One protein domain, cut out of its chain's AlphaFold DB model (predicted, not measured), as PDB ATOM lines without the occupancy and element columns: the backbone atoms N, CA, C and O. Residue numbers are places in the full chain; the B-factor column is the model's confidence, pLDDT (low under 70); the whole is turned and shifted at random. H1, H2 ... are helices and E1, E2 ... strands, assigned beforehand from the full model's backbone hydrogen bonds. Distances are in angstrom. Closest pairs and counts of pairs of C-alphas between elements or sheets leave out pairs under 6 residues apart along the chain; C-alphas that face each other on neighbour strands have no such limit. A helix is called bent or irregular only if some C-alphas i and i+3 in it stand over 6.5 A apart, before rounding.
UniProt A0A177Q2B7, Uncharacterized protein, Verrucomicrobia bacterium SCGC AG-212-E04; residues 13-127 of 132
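AT A GLANCE: This is residues 13 to 127 of the 132 residues of an uncharacterized protein of Verrucomicrobia bacterium SCGC AG-212-E04 (UniProt A0A177Q2B7). One long bent helix, H1, makes the long axis; its residues 13 to 33 stick out free, while short helices H2 and H3 pack on its second arm, H1b. The printed part has 115 residues, with helices and strands in the order H1 E1 H2 E2 H3 H4, an antiparallel sheet E1 - E2, mostly helix. It is loose, radius of gyration of the C-alphas 19.5 A, spanning 72 by 30 by 19 A.

HOW THE PARTS SIT: Start at H1, residues 13 to 61, one helix by its hydrogen bonds but bent: C-alphas 27 and 30 are 6.6 A apart, and arms H1a, 13 to 27, and H1b, 30 to 61, stand at a steep tilt of 45 degrees. In antiparallel E1, 68 to 70, and E2, 100 to 102, find N 69 and O 101 within hydrogen-bond range, 2.8 A. H2, 71 to 77, only just irregular with C-alphas 73 and 76 6.9 A apart, touches H1b's residues 51 to 58 alone, about perpendicular at 88 degrees; closest C-alphas Ala 54 and Tyr 77, 5.8 A. H3, 111 to 117, touches H1b's residues 37 to 44 alone, opposite ways at a shallow tilt of 31 degrees; closest C-alphas Lys 37 and Leu 117, 6.5 A. H4, 123 to 126, is close but not clearly touching H1b; closest C-alphas Lys 45 and Trp 126, 7.1 A. O i to N i+4 pairs are within range throughout H1b and H3, 10 of 11 in H1a, 1 of 3 in H2, beside 3 of 4 O i to N i+3 pairs; H4 is too short.

IN THESE COORDINATES: Find C-alpha 13 at (323.686, 322.051, 388.389); H1a runs 22.3 A, and H1b 46.9 A to C-alpha 61 at (349.515, 327.679, 324.791).

THE WHOLE: The C-alphas farthest apart, Glu 13 and Asn 63, are 72.6 A apart. The printed part has no cut, the link from H2 to E2 is long, and no printed residue is under 70 in pLDDT.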
ATOM      1  N   GLU A  13     323.324 320.964 389.311       90.62
ATOM      2  CA  GLU A  13     323.686 322.051 388.389       90.62
ATOM      3  C   GLU A  13     324.369 321.523 387.131       90.62
ATOM      4  O   GLU A  13     323.994 321.900 386.023       90.62
ATOM      5  N   ILE A  14     325.319 320.599 387.277       92.69
ATOM      6  CA  ILE A  14     326.001 320.015 386.118       92.69
ATOM      7  C   ILE A  14     325.043 319.151 385.283       92.69
ATOM      8  O   ILE A  14     325.099 319.200 384.055       92.69
ATOM      9  N   MET A  15     324.117 318.415 385.907       93.69
ATOM     10  CA  MET A  15     323.142 317.592 385.181       93.69
ATOM     11  C   MET A  15     322.227 318.419 384.272       93.69
ATOM     12  O   MET A  15     322.044 318.064 383.107       93.69
ATOM     13  N   ILE A  16     321.675 319.526 384.774       94.62
ATOM     14  CA  ILE A  16     320.777 320.383 383.986       94.62
ATOM     15  C   ILE A  16     321.540 321.029 382.825       94.62
ATOM     16  O   ILE A  16     321.034 321.084 381.704       94.62
ATOM     17  N   VAL A  17     322.778 321.464 383.062       95.44
ATOM     18  CA  VAL A  17     323.616 322.076 382.025       95.44
ATOM     19  C   VAL A  17     323.894 321.091 380.890       95.44
ATOM     20  O   VAL A  17     323.678 321.424 379.723       95.44
ATOM     21  N   VAL A  18     324.308 319.862 381.206       96.00
ATOM     22  CA  VAL A  18     324.573 318.844 380.176       96.00
ATOM     23  C   VAL A  18     323.287 318.450 379.445       96.00
ATOM     24  O   VAL A  18     323.326 318.258 378.230       96.00
ATOM     25  N   ALA A  19     322.140 318.403 380.133       96.19
ATOM     26  CA  ALA A  19     320.849 318.127 379.502       96.19
ATOM     27  C   ALA A  19     320.468 319.189 378.453       96.19
ATOM     28  O   ALA A  19     320.054 318.845 377.345       96.19
ATOM     29  N   ILE A  20     320.660 320.475 378.762       96.94
ATOM     30  CA  ILE A  20     320.379 321.567 377.819       96.94
ATOM     31  C   ILE A  20     321.367 321.537 376.643       96.94
ATOM     32  O   ILE A  20     320.947 321.663 375.492       96.94
ATOM     33  N   ILE A  21     322.662 321.315 376.896       96.88
ATOM     34  CA  ILE A  21     323.673 321.197 375.830       96.88
ATOM     35  C   ILE A  21     323.344 320.024 374.897       96.88
ATOM     36  O   ILE A  21     323.423 320.180 373.679       96.88
ATOM     37  N   ALA A  22     322.928 318.875 375.439       97.38
ATOM     38  CA  ALA A  22     322.549 317.707 374.646       97.38
ATOM     39  C   ALA A  22     321.338 317.988 373.742       97.38
ATOM     40  O   ALA A  22     321.354 317.621 372.567       97.38
ATOM     41  N   LEU A  23     320.324 318.691 374.256       96.81
ATOM     42  CA  LEU A  23     319.156 319.099 373.472       96.81
ATOM     43  C   LEU A  23     319.543 320.033 372.316       96.81
ATOM     44  O   LEU A  23     319.120 319.821 371.179       96.81
ATOM     45  N   LEU A  24     320.373 321.046 372.586       97.50
ATOM     46  CA  LEU A  24     320.838 321.979 371.556       97.50
ATOM     47  C   LEU A  24     321.697 321.271 370.500       97.50
ATOM     48  O   LEU A  24     321.513 321.491 369.302       97.50
ATOM     49  N   ALA A  25     322.598 320.383 370.927       96.44
ATOM     50  CA  ALA A  25     323.440 319.604 370.027       96.44
ATOM     51  C   ALA A  25     322.609 318.695 369.106       96.44
ATOM     52  O   ALA A  25     322.899 318.619 367.914       96.44
ATOM     53  N   ALA A  26     321.544 318.066 369.616       96.44
ATOM     54  CA  ALA A  26     320.685 317.180 368.829       96.44
ATOM     55  C   ALA A  26     320.045 317.880 367.614       96.44
ATOM     56  O   ALA A  26     319.922 317.275 366.551       96.44
ATOM     57  N   ILE A  27     319.683 319.160 367.744       96.19
ATOM     58  CA  ILE A  27     319.091 319.950 366.653       96.19
ATOM     59  C   ILE A  27     320.184 320.548 365.751       96.19
ATOM     60  O   ILE A  27     320.038 320.581 364.529       96.19
ATOM     61  N   ALA A  28     321.298 321.000 366.331       96.12
ATOM     62  CA  ALA A  28     322.353 321.695 365.596       96.12
ATOM     63  C   ALA A  28     323.217 320.764 364.722       96.12
ATOM     64  O   ALA A  28     323.552 321.109 363.586       96.12
ATOM     65  N   VAL A  29     323.568 319.575 365.223       96.12
ATOM     66  CA  VAL A  29     324.470 318.627 364.548       96.12
ATOM     67  C   VAL A  29     324.003 318.223 363.139       96.12
ATOM     68  O   VAL A  29     324.813 318.338 362.217       96.12
ATOM     69  N   PRO A  30     322.746 317.795 362.891       94.38
ATOM     70  CA  PRO A  30     322.334 317.387 361.544       94.38
ATOM     71  C   PRO A  30     322.392 318.541 360.532       94.38
ATOM     72  O   PRO A  30     322.821 318.341 359.393       94.38
ATOM     73  N   GLY A  31     322.022 319.757 360.948       95.75
ATOM     74  CA  GLY A  31     322.139 320.954 360.114       95.75
ATOM     75  C   GLY A  31     323.595 321.266 359.759       95.75
ATOM     76  O   GLY A  31     323.914 321.505 358.593       95.75
ATOM     77  N   PHE A  32     324.493 321.175 360.742       96.12
ATOM     78  CA  PHE A  32     325.927 321.374 360.539       96.12
ATOM     79  C   PHE A  32     326.538 320.344 359.577       96.12
ATOM     80  O   PHE A  32     327.309 320.707 358.689       96.12
ATOM     81  N   LEU A  33     326.161 319.066 359.693       96.12
ATOM     82  CA  LEU A  33     326.638 318.010 358.794       96.12
ATOM     83  C   LEU A  33     326.209 318.255 357.342       96.12
ATOM     84  O   LEU A  33     327.034 318.135 356.435       96.12
ATOM     85  N   ARG A  34     324.954 318.659 357.112       96.12
ATOM     86  CA  ARG A  34     324.465 319.019 355.770       96.12
ATOM     87  C   ARG A  34     325.193 320.233 355.200       96.12
ATOM     88  O   ARG A  34     325.603 320.208 354.041       96.12
ATOM     89  N   ALA A  35     325.406 321.271 356.009       96.69
ATOM     90  CA  ALA A  35     326.156 322.456 355.596       96.69
ATOM     91  C   ALA A  35     327.598 322.104 355.197       96.69
ATOM     92  O   ALA A  35     328.084 322.562 354.163       96.69
ATOM     93  N   ARG A  36     328.260 321.229 355.963       96.38
ATOM     94  CA  ARG A  36     329.603 320.727 355.644       96.38
ATOM     95  C   ARG A  36     329.631 319.960 354.323       96.38
ATOM     96  O   ARG A  36     330.505 320.230 353.504       96.38
ATOM     97  N   LYS A  37     328.680 319.050 354.090       96.50
ATOM     98  CA  LYS A  37     328.572 318.320 352.816       96.50
ATOM     99  C   LYS A  37     328.373 319.267 351.631       96.50
ATOM    100  O   LYS A  37     329.048 319.144 350.613       96.50
ATOM    101  N   ARG A  38     327.509 320.273 351.779       96.31
ATOM    102  CA  ARG A  38     327.286 321.273 350.727       96.31
ATOM    103  C   ARG A  38     328.537 322.110 350.453       96.31
ATOM    104  O   ARG A  38     328.836 322.393 349.299       96.31
ATOM    105  N   ALA A  39     329.311 322.445 351.488       96.81
ATOM    106  CA  ALA A  39     330.606 323.103 351.324       96.81
ATOM    107  C   ALA A  39     331.606 322.226 350.548       96.81
ATOM    108  O   ALA A  39     332.292 322.739 349.668       96.81
ATOM    109  N   GLN A  40     331.642 320.913 350.807       96.19
ATOM    110  CA  GLN A  40     332.450 319.968 350.024       96.19
ATOM    111  C   GLN A  40     332.024 319.941 348.549       96.19
ATOM    112  O   GLN A  40     332.885 319.974 347.673       96.19
ATOM    113  N   GLY A  41     330.717 319.955 348.267       96.12
ATOM    114  CA  GLY A  41     330.200 320.077 346.899       96.12
ATOM    115  C   GLY A  41     330.661 321.360 346.208       96.12
ATOM    116  O   GLY A  41     331.108 321.325 345.064       96.12
ATOM    117  N   THR A  42     330.639 322.492 346.919       96.25
ATOM    118  CA  THR A  42     331.123 323.776 346.388       96.25
ATOM    119  C   THR A  42     332.625 323.739 346.109       96.25
ATOM    120  O   THR A  42     333.066 324.274 345.095       96.25
ATOM    121  N   SER A  43     333.416 323.090 346.969       95.44
ATOM    122  CA  SER A  43     334.848 322.883 346.725       95.44
ATOM    123  C   SER A  43     335.095 322.078 345.450       95.44
ATOM    124  O   SER A  43     335.883 322.517 344.626       95.44
ATOM    125  N   ILE A  44     334.366 320.980 345.232       95.38
ATOM    126  CA  ILE A  44     334.484 320.171 344.004       95.38
ATOM    127  C   ILE A  44     334.088 320.983 342.773       95.38
ATOM    128  O   ILE A  44     334.789 320.967 341.768       95.38
ATOM    129  N   LYS A  45     333.003 321.759 342.851       95.31
ATOM    130  CA  LYS A  45     332.607 322.649 341.754       95.31
ATOM    131  C   LYS A  45     333.698 323.676 341.431       95.31
ATOM    132  O   LYS A  45     333.909 323.998 340.266       95.31
ATOM    133  N   ASN A  46     334.405 324.182 342.440       95.38
ATOM    134  CA  ASN A  46     335.547 325.071 342.230       95.38
ATOM    135  C   ASN A  46     336.747 324.340 341.618       95.38
ATOM    136  O   ASN A  46     337.380 324.903 340.731       95.38
ATOM    137  N   ASP A  47     337.033 323.103 342.031       95.38
ATOM    138  CA  ASP A  47     338.076 322.282 341.406       95.38
ATOM    139  C   ASP A  47     337.789 322.092 339.910       95.38
ATOM    140  O   ASP A  47     338.665 322.341 339.087       95.38
ATOM    141  N   LEU A  48     336.546 321.753 339.540       95.31
ATOM    142  CA  LEU A  48     336.132 321.609 338.137       95.31
ATOM    143  C   LEU A  48     336.333 322.902 337.340       95.31
ATOM    144  O   LEU A  48     336.845 322.850 336.230       95.31
ATOM    145  N   ARG A  49     336.012 324.066 337.919       95.75
ATOM    146  CA  ARG A  49     336.275 325.377 337.294       95.75
ATOM    147  C   ARG A  49     337.760 325.640 337.070       95.75
ATOM    148  O   ARG A  49     338.129 326.242 336.067       95.75
ATOM    149  N   LEU A  50     338.605 325.245 338.020       95.62
ATOM    150  CA  LEU A  50     340.054 325.408 337.903       95.62
ATOM    151  C   LEU A  50     340.631 324.472 336.843       95.62
ATOM    152  O   LEU A  50     341.513 324.883 336.096       95.62
ATOM    153  N   ILE A  51     340.128 323.241 336.766       95.31
ATOM    154  CA  ILE A  51     340.499 322.272 335.731       95.31
ATOM    155  C   ILE A  51     340.090 322.790 334.351       95.31
ATOM    156  O   ILE A  51     340.927 322.813 333.460       95.31
ATOM    157  N   ASP A  52     338.849 323.244 334.192       95.44
ATOM    158  CA  ASP A  52     338.320 323.817 332.947       95.44
ATOM    159  C   ASP A  52     339.207 324.970 332.447       95.44
ATOM    160  O   ASP A  52     339.730 324.946 331.334       95.44
ATOM    161  N   ALA A  53     339.526 325.913 333.339       95.44
ATOM    162  CA  ALA A  53     340.442 327.006 333.027       95.44
ATOM    163  C   ALA A  53     341.863 326.525 332.672       95.44
ATOM    164  O   ALA A  53     342.506 327.114 331.805       95.44
ATOM    165  N   ALA A  54     342.373 325.480 333.330       95.56
ATOM    166  CA  ALA A  54     343.688 324.914 333.026       95.56
ATOM    167  C   ALA A  54     343.714 324.218 331.656       95.56
ATOM    168  O   ALA A  54     344.707 324.329 330.936       95.56
ATOM    169  N   VAL A  55     342.630 323.531 331.286       95.56
ATOM    170  CA  VAL A  55     342.454 322.896 329.972       95.56
ATOM    171  C   VAL A  55     342.476 323.954 328.878       95.56
ATOM    172  O   VAL A  55     343.264 323.832 327.941       95.56
ATOM    173  N   ASP A  56     341.692 325.022 329.032       94.44
ATOM    174  CA  ASP A  56     341.653 326.128 328.073       94.44
ATOM    175  C   ASP A  56     343.012 326.828 327.949       94.44
ATOM    176  O   ASP A  56     343.482 327.102 326.844       94.44
ATOM    177  N   GLN A  57     343.694 327.079 329.071       95.38
ATOM    178  CA  GLN A  57     345.028 327.687 329.062       95.38
ATOM    179  C   GLN A  57     346.057 326.818 328.337       95.38
ATOM    180  O   GLN A  57     346.823 327.334 327.519       95.38
ATOM    181  N   TYR A  58     346.059 325.509 328.594       95.56
ATOM    182  CA  TYR A  58     346.943 324.581 327.894       95.56
ATOM    183  C   TYR A  58     346.608 324.514 326.401       95.56
ATOM    184  O   TYR A  58     347.501 324.564 325.558       95.56
ATOM    185  N   ALA A  59     345.323 324.462 326.050       94.69
ATOM    186  CA  ALA A  59     344.886 324.446 324.661       94.69
ATOM    187  C   ALA A  59     345.345 325.696 323.896       94.69
ATOM    188  O   ALA A  59     345.822 325.578 322.768       94.69
ATOM    189  N   ILE A  60     345.277 326.874 324.523       94.25
ATOM    190  CA  ILE A  60     345.759 328.136 323.945       94.25
ATOM    191  C   ILE A  60     347.288 328.133 323.796       94.25
ATOM    192  O   ILE A  60     347.787 328.508 322.737       94.25
ATOM    193  N   GLU A  61     348.039 327.697 324.816       95.12
ATOM    194  CA  GLU A  61     349.515 327.679 324.791       95.12
ATOM    195  C   GLU A  61     350.065 326.786 323.667       95.12
ATOM    196  O   GLU A  61     351.055 327.139 323.026       95.12
ATOM    197  N   TYR A  62     349.403 325.658 323.396       94.31
ATOM    198  CA  TYR A  62     349.837 324.667 322.406       94.31
ATOM    199  C   TYR A  62     349.015 324.678 321.109       94.31
ATOM    200  O   TYR A  62     349.229 323.823 320.249       94.31
ATOM    201  N   ASN A  63     348.099 325.640 320.942       93.62
ATOM    202  CA  ASN A  63     347.196 325.759 319.791       93.62
ATOM    203  C   ASN A  63     346.448 324.443 319.469       93.62
ATOM    204  O   ASN A  63     346.402 323.983 318.325       93.62
ATOM    205  N   LEU A  64     345.894 323.805 320.501       90.81
ATOM    206  CA  LEU A  64     345.175 322.536 320.403       90.81
ATOM    207  C   LEU A  64     343.676 322.801 320.233       90.81
ATOM    208  O   LEU A  64     343.034 323.322 321.136       90.81
ATOM    209  N   GLY A  65     343.113 322.426 319.080       82.75
ATOM    210  CA  GLY A  65     341.680 322.607 318.804       82.75
ATOM    211  C   GLY A  65     340.796 321.487 319.361       82.75
ATOM    212  O   GLY A  65     339.838 321.755 320.068       82.75
ATOM    213  N   ASN A  66     341.139 320.231 319.058       84.94
ATOM    214  CA  ASN A  66     340.403 319.035 319.487       84.94
ATOM    215  C   ASN A  66     341.404 318.012 320.033       84.94
ATOM    216  O   ASN A  66     341.775 317.058 319.347       84.94
ATOM    217  N   ALA A  67     341.908 318.264 321.238       91.12
ATOM    218  CA  ALA A  67     342.828 317.368 321.927       91.12
ATOM    219  C   ALA A  67     342.216 316.871 323.234       91.12
ATOM    220  O   ALA A  67     341.312 317.490 323.791       91.12
ATOM    221  N   THR A  68     342.749 315.763 323.725       92.88
ATOM    222  CA  THR A  68     342.337 315.138 324.977       92.88
ATOM    223  C   THR A  68     343.545 315.151 325.905       92.88
ATOM    224  O   THR A  68     344.581 314.580 325.567       92.88
ATOM    225  N   LEU A  69     343.437 315.873 327.020       92.25
ATOM    226  CA  LEU A  69     344.546 316.194 327.917       92.25
ATOM    227  C   LEU A  69     344.562 315.278 329.139       92.25
ATOM    228  O   LEU A  69     343.531 315.057 329.771       92.25
ATOM    229  N   ASP A  70     345.743 314.796 329.503       93.12
ATOM    230  CA  ASP A  70     345.981 314.112 330.769       93.12
ATOM    231  C   ASP A  70     346.163 315.126 331.905       93.12
ATOM    232  O   ASP A  70     346.705 316.220 331.712       93.12
ATOM    233  N   PHE A  71     345.767 314.747 333.118       91.62
ATOM    234  CA  PHE A  71     345.902 315.599 334.294       91.62
ATOM    235  C   PHE A  71     347.341 316.081 334.524       91.62
ATOM    236  O   PHE A  71     347.556 317.219 334.940       91.62
ATOM    237  N   THR A  72     348.338 315.253 334.195       91.88
ATOM    238  CA  THR A  72     349.763 315.580 334.329       91.88
ATOM    239  C   THR A  72     350.126 316.857 333.569       91.88
ATOM    240  O   THR A  72     350.912 317.665 334.062       91.88
ATOM    241  N   GLN A  73     349.510 317.094 332.406       92.38
ATOM    242  CA  GLN A  73     349.740 318.287 331.582       92.38
ATOM    243  C   GLN A  73     349.158 319.554 332.222       92.38
ATOM    244  O   GLN A  73     349.688 320.648 332.029       92.38
ATOM    245  N   LEU A  74     348.104 319.401 333.026       92.75
ATOM    246  CA  LEU A  74     347.409 320.495 333.702       92.75
ATOM    247  C   LEU A  74     348.077 320.894 335.024       92.75
ATOM    248  O   LEU A  74     347.896 322.020 335.486       92.75
ATOM    249  N   THR A  75     348.893 320.012 335.618       91.94
ATOM    250  CA  THR A  75     349.526 320.240 336.934       91.94
ATOM    251  C   THR A  75     350.300 321.555 337.033       91.94
ATOM    252  O   THR A  75     350.326 322.163 338.102       91.94
ATOM    253  N   ARG A  76     350.865 322.044 335.920       92.19
ATOM    254  CA  ARG A  76     351.608 323.314 335.855       92.19
ATOM    255  C   ARG A  76     350.757 324.565 336.096       92.19
ATOM    256  O   ARG A  76     351.319 325.608 336.422       92.19
ATOM    257  N   TYR A  77     349.439 324.481 335.922       92.94
ATOM    258  CA  TYR A  77     348.512 325.599 336.143       92.94
ATOM    259  C   TYR A  77     347.903 325.576 337.547       92.94
ATOM    260  O   TYR A  77     347.211 326.513 337.945       92.94
ATOM    261  N   PHE A  78     348.183 324.533 338.333       93.62
ATOM    262  CA  PHE A  78     347.737 324.436 339.714       93.62
ATOM    263  C   PHE A  78     348.834 324.876 340.678       93.62
ATOM    264  O   PHE A  78     350.027 324.656 340.472       93.62
ATOM    265  N   LYS A  79     348.421 325.484 341.792       92.25
ATOM    266  CA  LYS A  79     349.354 325.855 342.855       92.25
ATOM    267  C   LYS A  79     349.888 324.594 343.534       92.25
ATOM    268  O   LYS A  79     349.109 323.817 344.094       92.25
ATOM    269  N   THR A  80     351.209 324.440 343.542       91.12
ATOM    270  CA  THR A  80     351.908 323.343 344.220       91.12
ATOM    271  C   THR A  80     351.512 323.250 345.695       91.12
ATOM    272  O   THR A  80     351.426 324.265 346.391       91.12
ATOM    273  N   GLY A  81     351.280 322.027 346.175       87.38
ATOM    274  CA  GLY A  81     350.910 321.745 347.567       87.38
ATOM    275  C   GLY A  81     349.406 321.801 347.847       87.38
ATOM    276  O   GLY A  81     348.993 321.656 348.995       87.38
ATOM    277  N   THR A  82     348.574 321.994 346.820       90.94
ATOM    278  CA  THR A  82     347.115 321.845 346.927       90.94
ATOM    279  C   THR A  82     346.694 320.402 346.647       90.94
ATOM    280  O   THR A  82     347.363 319.691 345.896       90.94
ATOM    281  N   ASN A  83     345.554 319.969 347.197       90.06
ATOM    282  CA  ASN A  83     344.985 318.650 346.878       90.06
ATOM    283  C   ASN A  83     344.765 318.489 345.368       90.06
ATOM    284  O   ASN A  83     345.145 317.467 344.801       90.06
ATOM    285  N   LEU A  84     344.269 319.552 344.720       91.19
ATOM    286  CA  LEU A  84     344.071 319.586 343.278       91.19
ATOM    287  C   LEU A  84     345.382 319.360 342.522       91.19
ATOM    288  O   LEU A  84     345.394 318.543 341.621       91.19
ATOM    289  N   SER A  85     346.512 319.966 342.912       92.00
ATOM    290  CA  SER A  85     347.800 319.713 342.232       92.00
ATOM    291  C   SER A  85     348.260 318.245 342.265       92.00
ATOM    292  O   SER A  85     348.989 317.820 341.376       92.00
ATOM    293  N   ASN A  86     347.784 317.458 343.236       90.62
ATOM    294  CA  ASN A  86     348.023 316.012 343.327       90.62
ATOM    295  C   ASN A  86     346.928 315.175 342.634       90.62
ATOM    296  O   ASN A  86     346.900 313.955 342.779       90.62
ATOM    297  N   GLY A  87     345.981 315.825 341.953       90.19
ATOM    298  CA  GLY A  87     344.803 315.204 341.356       90.19
ATOM    299  C   GLY A  87     343.799 314.662 342.372       90.19
ATOM    300  O   GLY A  87     342.945 313.863 342.010       90.19
ATOM    301  N   ALA A  88     343.869 315.071 343.639       91.38
ATOM    302  CA  ALA A  88     342.968 314.599 344.684       91.38
ATOM    303  C   ALA A  88     341.825 315.594 344.930       91.38
ATOM    304  O   ALA A  88     342.051 316.798 345.066       91.38
ATOM    305  N   GLY A  89     340.598 315.083 345.046       89.50
ATOM    306  CA  GLY A  89     339.450 315.864 345.503       89.50
ATOM    307  C   GLY A  89     339.358 315.955 347.026       89.50
ATOM    308  O   GLY A  89     340.044 315.256 347.770       89.50
ATOM    309  N   ILE A  90     338.461 316.818 347.512       91.25
ATOM    310  CA  ILE A  90     338.181 316.961 348.953       91.25
ATOM    311  C   ILE A  90     337.487 315.730 349.562       91.25
ATOM    312  O   ILE A  90     337.565 315.505 350.770       91.25
ATOM    313  N   LEU A  91     336.776 314.956 348.739       91.31
ATOM    314  CA  LEU A  91     336.094 313.730 349.142       91.31
ATOM    315  C   LEU A  91     336.975 312.514 348.880       91.31
ATOM    316  O   LEU A  91     337.629 312.405 347.842       91.31
ATOM    317  N   THR A  92     336.933 311.552 349.798       89.12
ATOM    318  CA  THR A  92     337.606 310.266 349.620       89.12
ATOM    319  C   THR A  92     337.048 309.545 348.395       89.12
ATOM    320  O   THR A  92     335.839 309.348 348.283       89.12
ATOM    321  N   GLY A  93     337.941 309.141 347.491       87.12
ATOM    322  CA  GLY A  93     337.587 308.462 346.242       87.12
ATOM    323  C   GLY A  93     337.388 309.396 345.045       87.12
ATOM    324  O   GLY A  93     337.278 308.904 343.928       87.12
ATOM    325  N   VAL A  94     337.402 310.720 345.236       90.75
ATOM    326  CA  VAL A  94     337.466 311.664 344.113       90.75
ATOM    327  C   VAL A  94     338.918 311.815 343.664       90.75
ATOM    328  O   VAL A  94     339.757 312.314 344.417       90.75
ATOM    329  N   ASN A  95     339.203 311.390 342.433       91.31
ATOM    330  CA  ASN A  95     340.520 311.480 341.812       91.31
ATOM    331  C   ASN A  95     340.397 312.052 340.391       91.31
ATOM    332  O   ASN A  95     339.758 311.460 339.526       91.31
ATOM    333  N   TYR A  96     341.008 313.213 340.181       92.44
ATOM    334  CA  TYR A  96     341.081 313.937 338.916       92.44
ATOM    335  C   TYR A  96     342.271 313.491 338.049       92.44
ATOM    336  O   TYR A  96     342.271 313.756 336.849       92.44
ATOM    337  N   ALA A  97     343.276 312.817 338.624       90.75
ATOM    338  CA  ALA A  97     344.486 312.399 337.911       90.75
ATOM    339  C   ALA A  97     344.237 311.285 336.888       90.75
ATOM    340  O   ALA A  97     344.924 311.215 335.878       90.75
ATOM    341  N   SER A  98     343.260 310.414 337.144       84.94
ATOM    342  CA  SER A  98     342.903 309.300 336.257       84.94
ATOM    343  C   SER A  98     341.856 309.668 335.201       84.94
ATOM    344  O   SER A  98     341.314 308.784 334.541       84.94
ATOM    345  N   VAL A  99     341.511 310.950 335.093       89.38
ATOM    346  CA  VAL A  99     340.498 311.471 334.171       89.38
ATOM    347  C   VAL A  99     341.205 312.177 333.024       89.38
ATOM    348  O   VAL A  99     342.239 312.816 333.221       89.38
ATOM    349  N   THR A 100     340.637 312.071 331.829       91.44
ATOM    350  CA  THR A 100     341.119 312.794 330.654       91.44
ATOM    351  C   THR A 100     340.153 313.912 330.288       91.44
ATOM    352  O   THR A 100     338.939 313.758 330.418       91.44
ATOM    353  N   TYR A 101     340.697 315.037 329.833       93.62
ATOM    354  CA  TYR A 101     339.966 316.287 329.650       93.62
ATOM    355  C   TYR A 101     339.962 316.686 328.173       93.62
ATOM    356  O   TYR A 101     340.993 317.130 327.661       93.62
ATOM    357  N   PRO A 102     338.842 316.504 327.455       93.44
ATOM    358  CA  PRO A 102     338.731 316.951 326.077       93.44
ATOM    359  C   PRO A 102     338.614 318.476 326.034       93.44
ATOM    360  O   PRO A 102     337.775 319.065 326.719       93.44
ATOM    361  N   VAL A 103     339.430 319.109 325.195       92.19
ATOM    362  CA  VAL A 103     339.352 320.548 324.926       92.19
ATOM    363  C   VAL A 103     337.984 320.884 324.327       92.19
ATOM    364  O   VAL A 103     337.477 320.160 323.470       92.19
ATOM    365  N   GLY A 104     337.384 321.985 324.786       88.56
ATOM    366  CA  GLY A 104     336.088 322.462 324.296       88.56
ATOM    367  C   GLY A 104     334.873 321.745 324.891       88.56
ATOM    368  O   GLY A 104     333.745 322.014 324.477       88.56
ATOM    369  N   THR A 105     335.072 320.857 325.869       91.25
ATOM    370  CA  THR A 105     333.983 320.224 326.624       91.25
ATOM    371  C   THR A 105     334.145 320.469 328.116       91.25
ATOM    372  O   THR A 105     335.257 320.437 328.635       91.25
ATOM    373  N   LEU A 106     333.025 320.686 328.809       92.44
ATOM    374  CA  LEU A 106     333.027 320.889 330.256       92.44
ATOM    375  C   LEU A 106     333.477 319.607 330.979       92.44
ATOM    376  O   LEU A 106     333.001 318.519 330.633       92.44
ATOM    377  N   PRO A 107     334.322 319.710 332.019       92.88
ATOM    378  CA  PRO A 107     334.710 318.561 332.823       92.88
ATOM    379  C   PRO A 107     333.502 317.964 333.558       92.88
ATOM    380  O   PRO A 107     332.619 318.671 334.045       92.88
ATOM    381  N   VAL A 108     333.472 316.637 333.646       92.62
ATOM    382  CA  VAL A 108     332.360 315.884 334.240       92.62
ATOM    383  C   VAL A 108     332.519 315.812 335.758       92.62
ATOM    384  O   VAL A 108     333.620 315.599 336.274       92.62
ATOM    385  N   VAL A 109     331.416 315.952 336.493       93.31
ATOM    386  CA  VAL A 109     331.400 315.752 337.944       93.31
ATOM    387  C   VAL A 109     331.725 314.282 338.257       93.31
ATOM    388  O   VAL A 109     331.071 313.388 337.712       93.31
ATOM    389  N   PRO A 110     332.684 313.996 339.158       92.06
ATOM    390  CA  PRO A 110     333.018 312.627 339.547       92.06
ATOM    391  C   PRO A 110     331.812 311.866 340.130       92.06
ATOM    392  O   PRO A 110     331.159 312.363 341.048       92.06
ATOM    393  N   THR A 111     331.569 310.627 339.686       91.12
ATOM    394  CA  THR A 111     330.474 309.749 340.174       91.12
ATOM    395  C   THR A 111     330.442 309.609 341.701       91.12
ATOM    396  O   THR A 111     329.382 309.587 342.331       91.12
ATOM    397  N   VAL A 112     331.617 309.559 342.334       92.25
ATOM    398  CA  VAL A 112     331.753 309.487 343.797       92.25
ATOM    399  C   VAL A 112     331.182 310.740 344.467       92.25
ATOM    400  O   VAL A 112     330.502 310.634 345.484       92.25
ATOM    401  N   ALA A 113     331.396 311.924 343.887       92.88
ATOM    402  CA  ALA A 113     330.840 313.166 344.413       92.88
ATOM    403  C   ALA A 113     329.311 313.185 344.301       92.88
ATOM    404  O   ALA A 113     328.635 313.528 345.271       92.88
ATOM    405  N   VAL A 114     328.772 312.754 343.155       92.38
ATOM    406  CA  VAL A 114     327.321 312.664 342.927       92.38
ATOM    407  C   VAL A 114     326.683 311.694 343.922       92.38
ATOM    408  O   VAL A 114     325.714 312.039 344.591       92.38
ATOM    409  N   SER A 115     327.265 310.507 344.105       93.00
ATOM    410  CA  SER A 115     326.719 309.505 345.028       93.00
ATOM    411  C   SER A 115     326.788 309.938 346.498       93.00
ATOM    412  O   SER A 115     325.800 309.795 347.219       93.00
ATOM    413  N   GLN A 116     327.907 310.516 346.952       94.19
ATOM    414  CA  GLN A 116     328.103 310.901 348.357       94.19
ATOM    415  C   GLN A 116     327.371 312.187 348.770       94.19
ATOM    416  O   GLN A 116     327.091 312.363 349.961       94.19
ATOM    417  N   LEU A 117     327.094 313.085 347.818       95.19
ATOM    418  CA  LEU A 117     326.493 314.401 348.069       95.19
ATOM    419  C   LEU A 117     325.084 314.569 347.491       95.19
ATOM    420  O   LEU A 117     324.526 315.659 347.602       95.19
ATOM    421  N   SER A 118     324.492 313.522 346.913       93.81
ATOM    422  CA  SER A 118     323.128 313.555 346.354       93.81
ATOM    423  C   SER A 118     322.056 314.026 347.348       93.81
ATOM    424  O   SER A 118     321.014 314.532 346.945       93.81
ATOM    425  N   ASP A 119     322.309 313.914 348.656       93.94
ATOM    426  CA  ASP A 119     321.399 314.369 349.709       93.94
ATOM    427  C   ASP A 119     321.375 315.894 349.908       93.94
ATOM    428  O   ASP A 119     320.448 316.419 350.532       93.94
ATOM    429  N   VAL A 120     322.389 316.615 349.419       95.38
ATOM    430  CA  VAL A 120     322.534 318.072 349.598       95.38
ATOM    431  C   VAL A 120     322.836 318.847 348.311       95.38
ATOM    432  O   VAL A 120     322.698 320.073 348.312       95.38
ATOM    433  N   CYS A 121     323.254 318.159 347.249       93.69
ATOM    434  CA  CYS A 121     323.637 318.717 345.958       93.69
ATOM    435  C   CYS A 121     322.858 318.005 344.843       93.69
ATOM    436  O   CYS A 121     323.156 316.859 344.514       93.69
ATOM    437  N   ASP A 122     321.877 318.700 344.272       92.69
ATOM    438  CA  ASP A 122     321.041 318.251 343.156       92.69
ATOM    439  C   ASP A 122     321.655 318.606 341.788       92.69
ATOM    440  O   ASP A 122     322.698 319.255 341.698       92.69
ATOM    441  N   ASP A 123     321.006 318.212 340.692       89.56
ATOM    442  CA  ASP A 123     321.506 318.491 339.336       89.56
ATOM    443  C   ASP A 123     321.613 320.000 339.050       89.56
ATOM    444  O   ASP A 123     322.538 320.465 338.378       89.56
ATOM    445  N   ALA A 124     320.706 320.796 339.628       92.69
ATOM    446  CA  ALA A 124     320.753 322.251 339.534       92.69
ATOM    447  C   ALA A 124     322.008 322.829 340.210       92.69
ATOM    448  O   ALA A 124     322.604 323.781 339.700       92.69
ATOM    449  N   PHE A 125     322.447 322.246 341.329       95.06
ATOM    450  CA  PHE A 125     323.693 322.625 341.985       95.06
ATOM    451  C   PHE A 125     324.915 322.391 341.086       95.06
ATOM    452  O   PHE A 125     325.821 323.233 341.066       95.06
ATOM    453  N   TRP A 126     324.950 321.287 340.340       94.81
ATOM    454  CA  TRP A 126     326.102 320.906 339.515       94.81
ATOM    455  C   TRP A 126     326.215 321.693 338.208       94.81
ATOM    456  O   TRP A 126     327.333 321.935 337.752       94.81
ATOM    457  N   SER A 127     325.101 322.208 337.679       93.06
ATOM    458  CA  SER A 127     325.080 323.042 336.469       93.06
ATOM    459  C   SER A 127     326.148 324.160 336.489       93.06
ATOM    460  O   SER A 127     326.286 324.863 337.504       93.06
TER     461      SER A 127